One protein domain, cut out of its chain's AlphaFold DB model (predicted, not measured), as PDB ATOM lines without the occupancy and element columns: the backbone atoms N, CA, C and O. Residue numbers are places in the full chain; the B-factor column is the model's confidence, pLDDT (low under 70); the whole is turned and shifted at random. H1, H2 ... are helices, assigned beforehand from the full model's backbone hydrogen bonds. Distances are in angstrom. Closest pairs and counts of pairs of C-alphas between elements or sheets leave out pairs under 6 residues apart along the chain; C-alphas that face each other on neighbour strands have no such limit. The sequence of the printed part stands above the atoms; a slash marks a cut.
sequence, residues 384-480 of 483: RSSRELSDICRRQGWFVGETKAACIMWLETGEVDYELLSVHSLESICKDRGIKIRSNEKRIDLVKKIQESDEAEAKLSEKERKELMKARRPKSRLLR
ATOM      1  N   ARG A 384     200.665  72.578 115.357       88.88
ATOM      2  CA  ARG A 384     200.069  73.242 114.189       88.88
ATOM      3  C   ARG A 384     198.668  73.770 114.482       88.88
ATOM      4  O   ARG A 384     197.905  73.213 115.281       88.88
ATOM      5  N   SER A 385     198.295  74.857 113.819       88.81
ATOM      6  CA  SER A 385     196.929  75.387 113.872       88.81
ATOM      7  C   SER A 385     195.946  74.475 113.125       88.81
ATOM      8  O   SER A 385     196.314  73.764 112.193       88.81
ATOM      9  N   SER A 386     194.659  74.523 113.492       85.19
ATOM     10  CA  SER A 386     193.607  73.744 112.806       85.19
ATOM     11  C   SER A 386     193.537  74.044 111.302       85.19
ATOM     12  O   SER A 386     193.186  73.174 110.507       85.19
ATOM     13  N   ARG A 387     193.883  75.280 110.914       84.75
ATOM     14  CA  ARG A 387     193.908  75.731 109.522       84.75
ATOM     15  C   ARG A 387     195.068  75.108 108.752       84.75
ATOM     16  O   ARG A 387     194.835  74.552 107.688       84.75
ATOM     17  N   GLU A 388     196.279  75.141 109.310       87.38
ATOM     18  CA  GLU A 388     197.445  74.491 108.697       87.38
ATOM     19  C   GLU A 388     197.223  72.988 108.530       87.38
ATOM     20  O   GLU A 388     197.500  72.444 107.466       87.38
ATOM     21  N   LEU A 389     196.669  72.326 109.550       88.06
ATOM     22  CA  LEU A 389     196.355  70.897 109.485       88.06
ATOM     23  C   LEU A 389     195.331  70.593 108.390       88.06
ATOM     24  O   LEU A 389     195.541  69.683 107.596       88.06
ATOM     25  N   SER A 390     194.277  71.404 108.282       83.31
ATOM     26  CA  SER A 390     193.275  71.263 107.217       83.31
ATOM     27  C   SER A 390     193.876  71.439 105.821       83.31
ATOM     28  O   SER A 390     193.485  70.737 104.889       83.31
ATOM     29  N   ASP A 391     194.821  72.366 105.657       84.62
ATOM     30  CA  ASP A 391     195.488  72.604 104.376       84.62
ATOM     31  C   ASP A 391     196.449  71.459 104.012       84.62
ATOM     32  O   ASP A 391     196.512  71.068 102.845       84.62
ATOM     33  N   ILE A 392     197.154  70.883 104.993       86.12
ATOM     34  CA  ILE A 392     198.012  69.702 104.798       86.12
ATOM     35  C   ILE A 392     197.157  68.491 104.409       86.12
ATOM     36  O   ILE A 392     197.419  67.875 103.375       86.12
ATOM     37  N   CYS A 393     196.099  68.206 105.173       83.75
ATOM     38  CA  CYS A 393     195.125  67.157 104.874       83.75
ATOM     39  C   CYS A 393     194.573  67.290 103.448       83.75
ATOM     40  O   CYS A 393     194.603  66.333 102.678       83.75
ATOM     41  N   ARG A 394     194.162  68.502 103.048       81.94
ATOM     42  CA  ARG A 394     193.642  68.770 101.698       81.94
ATOM     43  C   ARG A 394     194.649  68.436 100.603       81.94
ATOM     44  O   ARG A 394     194.280  67.830  99.603       81.94
ATOM     45  N   ARG A 395     195.914  68.831 100.776       80.88
ATOM     46  CA  ARG A 395     196.981  68.544  99.800       80.88
ATOM     47  C   ARG A 395     197.258  67.051  99.665       80.88
ATOM     48  O   ARG A 395     197.683  66.620  98.601       80.88
ATOM     49  N   GLN A 396     197.009  66.281 100.718       80.81
ATOM     50  CA  GLN A 396     197.149  64.827 100.717       80.81
ATOM     51  C   GLN A 396     195.840  64.097 100.350       80.81
ATOM     52  O   GLN A 396     195.750  62.881 100.491       80.81
ATOM     53  N   GLY A 397     194.830  64.820  99.849       75.12
ATOM     54  CA  GLY A 397     193.582  64.237  99.352       75.12
ATOM     55  C   GLY A 397     192.522  63.949 100.420       75.12
ATOM     56  O   GLY A 397     191.547  63.263 100.121       75.12
ATOM     57  N   TRP A 398     192.679  64.470 101.641       75.88
ATOM     58  CA  TRP A 398     191.693  64.347 102.719       75.88
ATOM     59  C   TRP A 398     190.681  65.503 102.743       75.88
ATOM     60  O   TRP A 398     190.977  66.633 102.341       75.88
ATOM     61  N   PHE A 399     189.464  65.220 103.220       66.25
ATOM     62  CA  PHE A 399     188.356  66.177 103.273       66.25
ATOM     63  C   PHE A 399     188.599  67.315 104.287       66.25
ATOM     64  O   PHE A 399     189.302  67.164 105.285       66.25
ATOM     65  N   VAL A 400     188.024  68.490 104.010       60.34
ATOM     66  CA  VAL A 400     188.274  69.759 104.718       60.34
ATOM     67  C   VAL A 400     187.197  70.022 105.772       60.34
ATOM     68  O   VAL A 400     186.014  69.926 105.466       60.34
ATOM     69  N   GLY A 401     187.592  70.496 106.961       60.06
ATOM     70  CA  GLY A 401     186.662  71.054 107.957       60.06
ATOM     71  C   GLY A 401     186.499  70.240 109.240       60.06
ATOM     72  O   GLY A 401     185.530  70.452 109.967       60.06
ATOM     73  N   GLU A 402     187.429  69.329 109.524       73.62
ATOM     74  CA  GLU A 402     187.365  68.484 110.716       73.62
ATOM     75  C   GLU A 402     187.959  69.116 111.971       73.62
ATOM     76  O   GLU A 402     188.619  70.159 111.958       73.62
ATOM     77  N   THR A 403     187.713  68.440 113.092       80.56
ATOM     78  CA  THR A 403     188.373  68.749 114.355       80.56
ATOM     79  C   THR A 403     189.885  68.553 114.230       80.56
ATOM     80  O   THR A 403     190.370  67.676 113.516       80.56
ATOM     81  N   LYS A 404     190.652  69.355 114.976       84.94
ATOM     82  CA  LYS A 404     192.115  69.243 115.038       84.94
ATOM     83  C   LYS A 404     192.577  67.813 115.363       84.94
ATOM     84  O   LYS A 404     193.529  67.347 114.751       84.94
ATOM     85  N   ALA A 405     191.879  67.122 116.266       82.25
ATOM     86  CA  ALA A 405     192.158  65.733 116.622       82.25
ATOM     87  C   ALA A 405     192.006  64.779 115.425       82.25
ATOM     88  O   ALA A 405     192.915  63.999 115.162       82.25
ATOM     89  N   ALA A 406     190.920  64.898 114.651       81.62
ATOM     90  CA  ALA A 406     190.698  64.081 113.458       81.62
ATOM     91  C   ALA A 406     191.771  64.310 112.381       81.62
ATOM     92  O   ALA A 406     192.264  63.352 111.793       81.62
ATOM     93  N   CYS A 407     192.166  65.568 112.142       83.56
ATOM     94  CA  CYS A 407     193.246  65.874 111.200       83.56
ATOM     95  C   CYS A 407     194.581  65.271 111.648       83.56
ATOM     96  O   CYS A 407     195.307  64.722 110.829       83.56
ATOM     97  N   ILE A 408     194.908  65.389 112.937       85.88
ATOM     98  CA  ILE A 408     196.157  64.864 113.494       85.88
ATOM     99  C   ILE A 408     196.192  63.341 113.397       85.88
ATOM    100  O   ILE A 408     197.158  62.795 112.879       85.88
ATOM    101  N   MET A 409     195.124  62.673 113.831       83.00
ATOM    102  CA  MET A 409     195.052  61.218 113.805       83.00
ATOM    103  C   MET A 409     195.186  60.686 112.375       83.00
ATOM    104  O   MET A 409     196.019  59.823 112.131       83.00
ATOM    105  N   TRP A 410     194.484  61.282 111.407       85.56
ATOM    106  CA  TRP A 410     194.623  60.895 110.004       85.56
ATOM    107  C   TRP A 410     196.046  61.093 109.459       85.56
ATOM    108  O   TRP A 410     196.553  60.234 108.745       85.56
ATOM    109  N   LEU A 411     196.717  62.195 109.813       84.88
ATOM    110  CA  LEU A 411     198.101  62.451 109.390       84.88
ATOM    111  C   LEU A 411     199.119  61.486 110.016       84.88
ATOM    112  O   LEU A 411     200.210  61.330 109.470       84.88
ATOM    113  N   GLU A 412     198.803  60.878 111.159       83.38
ATOM    114  CA  GLU A 412     199.700  59.953 111.863       83.38
ATOM    115  C   GLU A 412     199.443  58.492 111.518       83.38
ATOM    116  O   GLU A 412     200.393  57.745 111.296       83.38
ATOM    117  N   THR A 413     198.177  58.083 111.463       80.12
ATOM    118  CA  THR A 413     197.795  56.676 111.293       80.12
ATOM    119  C   THR A 413     197.302  56.360 109.884       80.12
ATOM    120  O   THR A 413     197.290  55.200 109.483       80.12
ATOM    121  N   GLY A 414     196.885  57.371 109.116       77.06
ATOM    122  CA  GLY A 414     196.138  57.179 107.871       77.06
ATOM    123  C   GLY A 414     194.697  56.697 108.089       77.06
ATOM    124  O   GLY A 414     193.973  56.489 107.112       77.06
ATOM    125  N   GLU A 415     194.266  56.539 109.343       78.50
ATOM    126  CA  GLU A 415     192.934  56.074 109.725       78.50
ATOM    127  C   GLU A 415     192.025  57.236 110.133       78.50
ATOM    128  O   GLU A 415     192.466  58.336 110.472       78.50
ATOM    129  N   VAL A 416     190.718  56.994 110.069       75.56
ATOM    130  CA  VAL A 416     189.691  58.009 110.297       75.56
ATOM    131  C   VAL A 416     188.721  57.478 111.328       75.56
ATOM    132  O   VAL A 416     187.986  56.528 111.076       75.56
ATOM    133  N   ASP A 417     188.685  58.142 112.470       82.12
ATOM    134  CA  ASP A 417     187.697  57.894 113.497       82.12
ATOM    135  C   ASP A 417     186.483  58.750 113.156       82.12
ATOM    136  O   ASP A 417     186.473  59.979 113.300       82.12
ATOM    137  N   TYR A 418     185.453  58.080 112.645       83.12
ATOM    138  CA  TYR A 418     184.185  58.700 112.290       83.12
ATOM    139  C   TYR A 418     183.529  59.396 113.494       83.12
ATOM    140  O   TYR A 418     182.776  60.358 113.309       83.12
ATOM    141  N   GLU A 419     183.864  58.996 114.725       82.25
ATOM    142  CA  GLU A 419     183.402  59.655 115.944       82.25
ATOM    143  C   GLU A 419     184.029  61.028 116.179       82.25
ATOM    144  O   GLU A 419     183.505  61.792 116.992       82.25
ATOM    145  N   LEU A 420     185.072  61.409 115.437       76.25
ATOM    146  CA  LEU A 420     185.706  62.729 115.511       76.25
ATOM    147  C   LEU A 420     185.268  63.682 114.390       76.25
ATOM    148  O   LEU A 420     185.593  64.875 114.440       76.25
ATOM    149  N   LEU A 421     184.493  63.191 113.416       81.75
ATOM    150  CA  LEU A 421     184.087  63.969 112.242       81.75
ATOM    151  C   LEU A 421     182.843  64.824 112.479       81.75
ATOM    152  O   LEU A 421     182.015  64.520 113.335       81.75
ATOM    153  N   SER A 422     182.654  65.908 111.732       82.25
ATOM    154  CA  SER A 422     181.406  66.689 111.804       82.25
ATOM    155  C   SER A 422     180.207  65.946 111.178       82.25
ATOM    156  O   SER A 422     180.382  65.078 110.327       82.25
ATOM    157  N   VAL A 423     178.964  66.295 111.554       83.62
ATOM    158  CA  VAL A 423     177.750  65.715 110.918       83.62
ATOM    159  C   VAL A 423     177.753  65.967 109.410       83.62
ATOM    160  O   VAL A 423     177.463  65.064 108.634       83.62
ATOM    161  N   HIS A 424     178.149  67.172 108.995       82.81
ATOM    162  CA  HIS A 424     178.244  67.539 107.586       82.81
ATOM    163  C   HIS A 424     179.226  66.644 106.814       82.81
ATOM    164  O   HIS A 424     178.940  66.210 105.701       82.81
ATOM    165  N   SER A 425     180.359  66.322 107.429       82.75
ATOM    166  CA  SER A 425     181.378  65.457 106.838       82.75
ATOM    167  C   SER A 425     180.920  64.010 106.725       82.75
ATOM    168  O   SER A 425     181.094  63.392 105.678       82.75
ATOM    169  N   LEU A 426     180.262  63.488 107.764       86.94
ATOM    170  CA  LEU A 426     179.656  62.155 107.737       86.94
ATOM    171  C   LEU A 426     178.585  62.053 106.638       86.94
ATOM    172  O   LEU A 426     178.520  61.055 105.921       86.94
ATOM    173  N   GLU A 427     177.773  63.097 106.446       86.50
ATOM    174  CA  GLU A 427     176.827  63.160 105.327       86.50
ATOM    175  C   GLU A 427     177.533  63.177 103.965       86.50
ATOM    176  O   GLU A 427     177.040  62.550 103.024       86.50
ATOM    177  N   SER A 428     178.661  63.885 103.838       82.69
ATOM    178  CA  SER A 428     179.453  63.904 102.601       82.69
ATOM    179  C   SER A 428     180.013  62.519 102.289       82.69
ATOM    180  O   SER A 428     179.789  62.018 101.192       82.69
ATOM    181  N   ILE A 429     180.628  61.853 103.274       84.94
ATOM    182  CA  ILE A 429     181.146  60.482 103.132       84.94
ATOM    183  C   ILE A 429     180.020  59.530 102.718       84.94
ATOM    184  O   ILE A 429     180.183  58.749 101.780       84.94
ATOM    185  N   CYS A 430     178.853  59.623 103.363       87.88
ATOM    186  CA  CYS A 430     177.687  58.836 102.974       87.88
ATOM    187  C   CYS A 430     177.292  59.077 101.508       87.88
ATOM    188  O   CYS A 430     177.080  58.116 100.770       87.88
ATOM    189  N   LYS A 431     177.222  60.337 101.060       85.50
ATOM    190  CA  LYS A 431     176.871  60.687  99.672       85.50
ATOM    191  C   LYS A 431     177.900  60.170  98.672       85.50
ATOM    192  O   LYS A 431     177.506  59.568  97.674       85.50
ATOM    193  N   ASP A 432     179.186  60.347  98.959       81.00
ATOM    194  CA  ASP A 432     180.290  59.909  98.098       81.00
ATOM    195  C   ASP A 432     180.323  58.381  97.959       81.00
ATOM    196  O   ASP A 432     180.610  57.841  96.888       81.00
ATOM    197  N   ARG A 433     179.939  57.666  99.022       84.38
ATOM    198  CA  ARG A 433     179.816  56.200  99.032       84.38
ATOM    199  C   ARG A 433     178.479  55.681  98.494       84.38
ATOM    200  O   ARG A 433     178.326  54.469  98.351       84.38
ATOM    201  N   GLY A 434     177.523  56.559  98.176       85.62
ATOM    202  CA  GLY A 434     176.178  56.184  97.721       85.62
ATOM    203  C   GLY A 434     175.264  55.628  98.824       85.62
ATOM    204  O   GLY A 434     174.252  54.991  98.524       85.62
ATOM    205  N   ILE A 435     175.599  55.863 100.094       90.12
ATOM    206  CA  ILE A 435     174.811  55.469 101.263       90.12
ATOM    207  C   ILE A 435     173.595  56.397 101.375       90.12
ATOM    208  O   ILE A 435     173.713  57.622 101.425       90.12
ATOM    209  N   LYS A 436     172.393  55.813 101.431       90.25
ATOM    210  CA  LYS A 436     171.144  56.577 101.562       90.25
ATOM    211  C   LYS A 436     171.004  57.144 102.980       90.25
ATOM    212  O   LYS A 436     170.865  56.390 103.949       90.25
ATOM    213  N   ILE A 437     170.962  58.470 103.074       91.19
ATOM    214  CA  ILE A 437     170.728  59.220 104.315       91.19
ATOM    215  C   ILE A 437     169.338  59.864 104.314       91.19
ATOM    216  O   ILE A 437     168.835  60.267 103.260       91.19
ATOM    217  N   ARG A 438     168.699  59.949 105.484       87.38
ATOM    218  CA  ARG A 438     167.457  60.724 105.674       87.38
ATOM    219  C   ARG A 438     167.800  62.156 106.090       87.38
ATOM    220  O   ARG A 438     168.839  62.392 106.699       87.38
ATOM    221  N   SER A 439     166.928  63.121 105.793       76.19
ATOM    222  CA  SER A 439     167.078  64.475 106.338       76.19
ATOM    223  C   SER A 439     166.980  64.429 107.870       76.19
ATOM    224  O   SER A 439     166.042  63.842 108.410       76.19
ATOM    225  N   ASN A 440     167.943  65.048 108.561       78.88
ATOM    226  CA  ASN A 440     168.071  65.091 110.029       78.88
ATOM    227  C   ASN A 440     168.434  63.757 110.709       78.88
ATOM    228  O   ASN A 440     168.091  63.538 111.872       78.88
ATOM    229  N   GLU A 441     169.119  62.856 110.004       85.75
ATOM    230  CA  GLU A 441     169.657  61.635 110.607       85.75
ATOM    231  C   GLU A 441     170.719  61.969 111.672       85.75
ATOM    232  O   GLU A 441     171.519  62.894 111.509       85.75
ATOM    233  N   LYS A 442     170.696  61.268 112.814       86.94
ATOM    234  CA  LYS A 442     171.585  61.599 113.937       86.94
ATOM    235  C   LYS A 442     173.020  61.183 113.609       86.94
ATOM    236  O   LYS A 442     173.251  60.179 112.948       86.94
ATOM    237  N   ARG A 443     173.997  61.913 114.165       85.44
ATOM    238  CA  ARG A 443     175.444  61.633 114.032       85.44
ATOM    239  C   ARG A 443     175.789  60.151 114.228       85.44
ATOM    240  O   ARG A 443     176.496  59.591 113.406       85.44
ATOM    241  N   ILE A 444     175.285  59.541 115.303       84.88
ATOM    242  CA  ILE A 444     175.575  58.144 115.674       84.88
ATOM    243  C   ILE A 444     175.097  57.178 114.581       84.88
ATOM    244  O   ILE A 444     175.814  56.251 114.219       84.88
ATOM    245  N   ASP A 445     173.924  57.435 114.000       88.00
ATOM    246  CA  ASP A 445     173.364  56.603 112.932       88.00
ATOM    247  C   ASP A 445     174.191  56.724 111.642       88.00
ATOM    248  O   ASP A 445     174.408  55.735 110.944       88.00
ATOM    249  N   LEU A 446     174.698  57.928 111.340       89.62
ATOM    250  CA  LEU A 446     175.598  58.153 110.205       89.62
ATOM    251  C   LEU A 446     176.933  57.418 110.386       89.62
ATOM    252  O   LEU A 446     177.368  56.739 109.460       89.62
ATOM    253  N   VAL A 447     177.553  57.512 111.570       88.31
ATOM    254  CA  VAL A 447     178.790  56.780 111.904       88.31
ATOM    255  C   VAL A 447     178.590  55.280 111.705       88.31
ATOM    256  O   VAL A 447     179.361  54.649 110.984       88.31
ATOM    257  N   LYS A 448     177.504  54.729 112.258       89.69
ATOM    258  CA  LYS A 448     177.197  53.301 112.162       89.69
ATOM    259  C   LYS A 448     177.059  52.830 110.712       89.69
ATOM    260  O   LYS A 448     177.643  51.822 110.337       89.69
ATOM    261  N   LYS A 449     176.335  53.575 109.870       90.62
ATOM    262  CA  LYS A 449     176.173  53.234 108.443       90.62
ATOM    263  C   LYS A 449     177.492  53.236 107.674       90.62
ATOM    264  O   LYS A 449     177.665  52.441 106.751       90.62
ATOM    265  N   ILE A 450     178.389  54.161 108.006       88.38
ATOM    266  CA  ILE A 450     179.704  54.253 107.370       88.38
ATOM    267  C   ILE A 450     180.549  53.040 107.775       88.38
ATOM    268  O   ILE A 450     181.060  52.366 106.886       88.38
ATOM    269  N   GLN A 451     180.585  52.699 109.067       88.19
ATOM    270  CA  GLN A 451     181.273  51.505 109.577       88.19
ATOM    271  C   GLN A 451     180.726  50.208 108.959       88.19
ATOM    272  O   GLN A 451     181.497  49.395 108.460       88.19
ATOM    273  N   GLU A 452     179.399  50.046 108.892       88.56
ATOM    274  CA  GLU A 452     178.750  48.902 108.229       88.56
ATOM    275  C   GLU A 452     179.152  48.803 106.740       88.56
ATOM    276  O   GLU A 452     179.334  47.705 106.209       88.56
ATOM    277  N   SER A 453     179.337  49.943 106.059       87.75
ATOM    278  CA  SER A 453     179.846  49.985 104.680       87.75
ATOM    279  C   SER A 453     181.319  49.578 104.590       87.75
ATOM    280  O   SER A 453     181.671  48.841 103.670       87.75
ATOM    281  N   ASP A 454     182.177  50.034 105.506       84.44
ATOM    282  CA  ASP A 454     183.602  49.664 105.520       84.44
ATOM    283  C   ASP A 454     183.788  48.166 105.789       84.44
ATOM    284  O   ASP A 454     184.576  47.504 105.111       84.44
ATOM    285  N   GLU A 455     183.007  47.594 106.710       86.19
ATOM    286  CA  GLU A 455     182.999  46.152 106.970       86.19
ATOM    287  C   GLU A 455     182.535  45.338 105.756       86.19
ATOM    288  O   GLU A 455     183.071  44.259 105.485       86.19
ATOM    289  N   ALA A 456     181.534  45.829 105.021       84.81
ATOM    290  CA  ALA A 456     181.083  45.194 103.787       84.81
ATOM    291  C   ALA A 456     182.170  45.249 102.701       84.81
ATOM    292  O   ALA A 456     182.382  44.264 101.996       84.81
ATOM    293  N   GLU A 457     182.895  46.363 102.594       81.06
ATOM    294  CA  GLU A 457     183.996  46.536 101.642       81.06
ATOM    295  C   GLU A 457     185.219  45.686 101.968       81.06
ATOM    296  O   GLU A 457     185.857  45.159 101.056       81.06
ATOM    297  N   ALA A 458     185.533  45.513 103.252       80.88
ATOM    298  CA  ALA A 458     186.620  44.650 103.699       80.88
ATOM    299  C   ALA A 458     186.394  43.175 103.322       80.88
ATOM    300  O   ALA A 458     187.355  42.420 103.188       80.88
ATOM    301  N   LYS A 459     185.133  42.769 103.118       83.50
ATOM    302  CA  LYS A 459     184.739  41.410 102.713       83.50
ATOM    303  C   LYS A 459     184.746  41.192 101.192       83.50
ATOM    304  O   LYS A 459     184.555  40.058 100.760       83.50
ATOM    305  N   LEU A 460     184.948  42.236 100.383       81.44
ATOM    306  CA  LEU A 460     184.982  42.134  98.919       81.44
ATOM    307  C   LEU A 460     186.342  41.637  98.414       81.44
ATOM    308  O   LEU A 460     187.393  41.975  98.960       81.44
ATOM    309  N   SER A 461     186.336  40.896  97.305       80.62
ATOM    310  CA  SER A 461     187.573  40.536  96.606       80.62
ATOM    311  C   SER A 461     188.259  41.773  96.010       80.62
ATOM    312  O   SER A 461     187.628  42.790  95.713       80.62
ATOM    313  N   GLU A 462     189.570  41.699  95.762       75.44
ATOM    314  CA  GLU A 462     190.337  42.837  95.230       75.44
ATOM    315  C   GLU A 462     189.803  43.339  93.871       75.44
ATOM    316  O   GLU A 462     189.854  44.535  93.567       75.44
ATOM    317  N   LYS A 463     189.235  42.434  93.062       79.25
ATOM    318  CA  LYS A 463     188.596  42.767  91.782       79.25
ATOM    319  C   LYS A 463     187.304  43.561  91.988       79.25
ATOM    320  O   LYS A 463     187.123  44.595  91.347       79.25
ATOM    321  N   GLU A 464     186.453  43.127  92.913       79.12
ATOM    322  CA  GLU A 464     185.201  43.814  93.264       79.12
ATOM    323  C   GLU A 464     185.473  45.178  93.906       79.12
ATOM    324  O   GLU A 464     184.817  46.167  93.579       79.12
ATOM    325  N   ARG A 465     186.515  45.277  94.742       76.12
ATOM    326  CA  ARG A 465     186.952  46.546  95.336       76.12
ATOM    327  C   ARG A 465     187.419  47.545  94.272       76.12
ATOM    328  O   ARG A 465     187.074  48.725  94.344       76.12
ATOM    329  N   LYS A 466     188.154  47.090  93.248       77.88
ATOM    330  CA  LYS A 466     188.579  47.936  92.113       77.88
ATOM    331  C   LYS A 466     187.390  48.430  91.281       77.88
ATOM    332  O   LYS A 466     187.383  49.595  90.877       77.88
ATOM    333  N   GLU A 467     186.376  47.596  91.052       79.38
ATOM    334  CA  GLU A 467     185.150  48.015  90.358       79.38
ATOM    335  C   GLU A 467     184.312  48.997  91.185       79.38
ATOM    336  O   GLU A 467     183.878  50.023  90.652       79.38
ATOM    337  N   LEU A 468     184.167  48.758  92.490       76.31
ATOM    338  CA  LEU A 468     183.470  49.663  93.404       76.31
ATOM    339  C   LEU A 468     184.141  51.043  93.453       76.31
ATOM    340  O   LEU A 468     183.473  52.069  93.315       76.31
ATOM    341  N   MET A 469     185.473  51.087  93.562       73.81
ATOM    342  CA  MET A 469     186.233  52.342  93.539       73.81
ATOM    343  C   MET A 469     186.113  53.070  92.194       73.81
ATOM    344  O   MET A 469     186.072  54.299  92.157       73.81
ATOM    345  N   LYS A 470     185.998  52.338  91.078       76.38
ATOM    346  CA  LYS A 470     185.738  52.924  89.753       76.38
ATOM    347  C   LYS A 470     184.327  53.517  89.662       76.38
ATOM    348  O   LYS A 470     184.172  54.580  89.061       76.38
ATOM    349  N   ALA A 471     183.331  52.878  90.277       69.56
ATOM    350  CA  ALA A 471     181.950  53.362  90.338       69.56
ATOM    351  C   ALA A 471     181.778  54.593  91.250       69.56
ATOM    352  O   ALA A 471     180.933  55.444  90.971       69.56
ATOM    353  N   ARG A 472     182.607  54.710  92.297       69.44
ATOM    354  CA  ARG A 472     182.620  55.829  93.257       69.44
ATOM    355  C   ARG A 472     183.409  57.059  92.809       69.44
ATOM    356  O   ARG A 472     183.359  58.082  93.484       69.44
ATOM    357  N   ARG A 473     184.129  57.006  91.679       59.75
ATOM    358  CA  ARG A 473     184.857  58.183  91.178       59.75
ATOM    359  C   ARG A 473     183.893  59.363  90.976       59.75
ATOM    360  O   ARG A 473     182.854  59.184  90.332       59.75
ATOM    361  N   PRO A 474     184.233  60.572  91.462       52.31
ATOM    362  CA  PRO A 474     183.357  61.729  91.355       52.31
ATOM    363  C   PRO A 474     183.002  62.002  89.888       52.31
ATOM    364  O   PRO A 474     183.861  62.134  89.011       52.31
ATOM    365  N   LYS A 475     181.697  62.068  89.605       52.38
ATOM    366  CA  LYS A 475     181.176  62.321  88.252       52.38
ATOM    367  C   LYS A 475     181.396  63.767  87.797       52.38
ATOM    368  O   LYS A 475     181.256  64.045  86.607       52.38
ATOM    369  N   SER A 476     181.754  64.684  88.699       47.47
ATOM    370  CA  SER A 476     182.005  66.078  88.345       47.47
ATOM    371  C   SER A 476     183.353  66.232  87.632       47.47
ATOM    372  O   SER A 476     184.407  65.814  88.109       47.47
ATOM    373  N   ARG A 477     183.310  66.852  86.450       43.50
ATOM    374  CA  ARG A 477     184.476  67.159  85.606       43.50
ATOM    375  C   ARG A 477     185.497  68.061  86.322       43.50
ATOM    376  O   ARG A 477     186.686  67.886  86.121       43.50
ATOM    377  N   LEU A 478     185.027  68.931  87.220       42.66
ATOM    378  CA  LEU A 478     185.841  69.889  87.984       42.66
ATOM    379  C   LEU A 478     186.759  69.256  89.044       42.66
ATOM    380  O   LEU A 478     187.850  69.760  89.265       42.66
ATOM    381  N   LEU A 479     186.368  68.142  89.677       42.91
ATOM    382  CA  LEU A 479     187.249  67.435  90.628       42.91
ATOM    383  C   LEU A 479     188.309  66.583  89.923       42.91
ATOM    384  O   LEU A 479     189.285  66.176  90.539       42.91
ATOM    385  N   ARG A 480     188.121  66.327  88.625       46.69
ATOM    386  CA  ARG A 480     189.061  65.586  87.782       46.69
ATOM    387  C   ARG A 480     190.219  66.448  87.268       46.69
ATOM    388  O   ARG A 480     191.183  65.889  86.773       46.69
TER     389      ARG A 480
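What this domain is: This is residues 384 to 480 of the 483 residues of an uncharacterized protein of Rutstroemia sp. NJR-2017a WRK4 (UniProt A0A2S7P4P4). Two V-shaped pairs of helices, H1 with H2 and H3 with H4, stand loosely next to each other with no contact between their helices; in each pair the helices come closest at their first residues. H5 turns back from the last end of H4, and residues 475 to 480, with H6, stick out as a free tail. The printed part has 97 residues with six named helices, H1 to H6, and no named strand: all helix. It is compact, with a radius of gyration of the C-alphas of 14.3 A and spans of 39 by 31 by 27 A.

Where its parts are: H1, residues 386 to 395, begins with C-alpha 386 at (193.607, 73.744, 112.806). H2 holds residues 404 to 413 and H3 residues 423 to 432. H4, residues 443 to 458, is the longest at 22.8 A and ends with C-alpha 458 at (186.620, 44.650, 103.699). H5 holds residues 462 to 471. H6, residues 477 to 480, ends with C-alpha 480 at (189.061, 65.586, 87.782).

How they stand to each other: H1 and H2 touch, closest at the C-alphas of Ser 386 and Lys 404, 5.2 A apart, at a steep tilt of 41 degrees, the same way. H1 and H2 are apart from H3, H4, H5 and H6. H4 touches H3 with residues 443 to 450 alone, closest at the C-alphas of Val 423 and Arg 443, 5.6 A apart. Their tilt of 33 degrees, the same way, is only just shallow. H4 and H5 are close but not clearly touching, with the C-alphas of Glu 457 and Arg 465, their closest, 7.0 A apart; they run opposite ways at a steep tilt of 48 degrees. In H1 to H5 every O i to N i+4 pair is within hydrogen-bond range; H6 is too short for one.

The domain as a whole: The two C-alphas farthest apart, of Ser 385 and Lys 463, are 40.3 A apart. The printed part has no cut and no long link. The pLDDT is under 70 at residues 399 to 401 and 471 to 480.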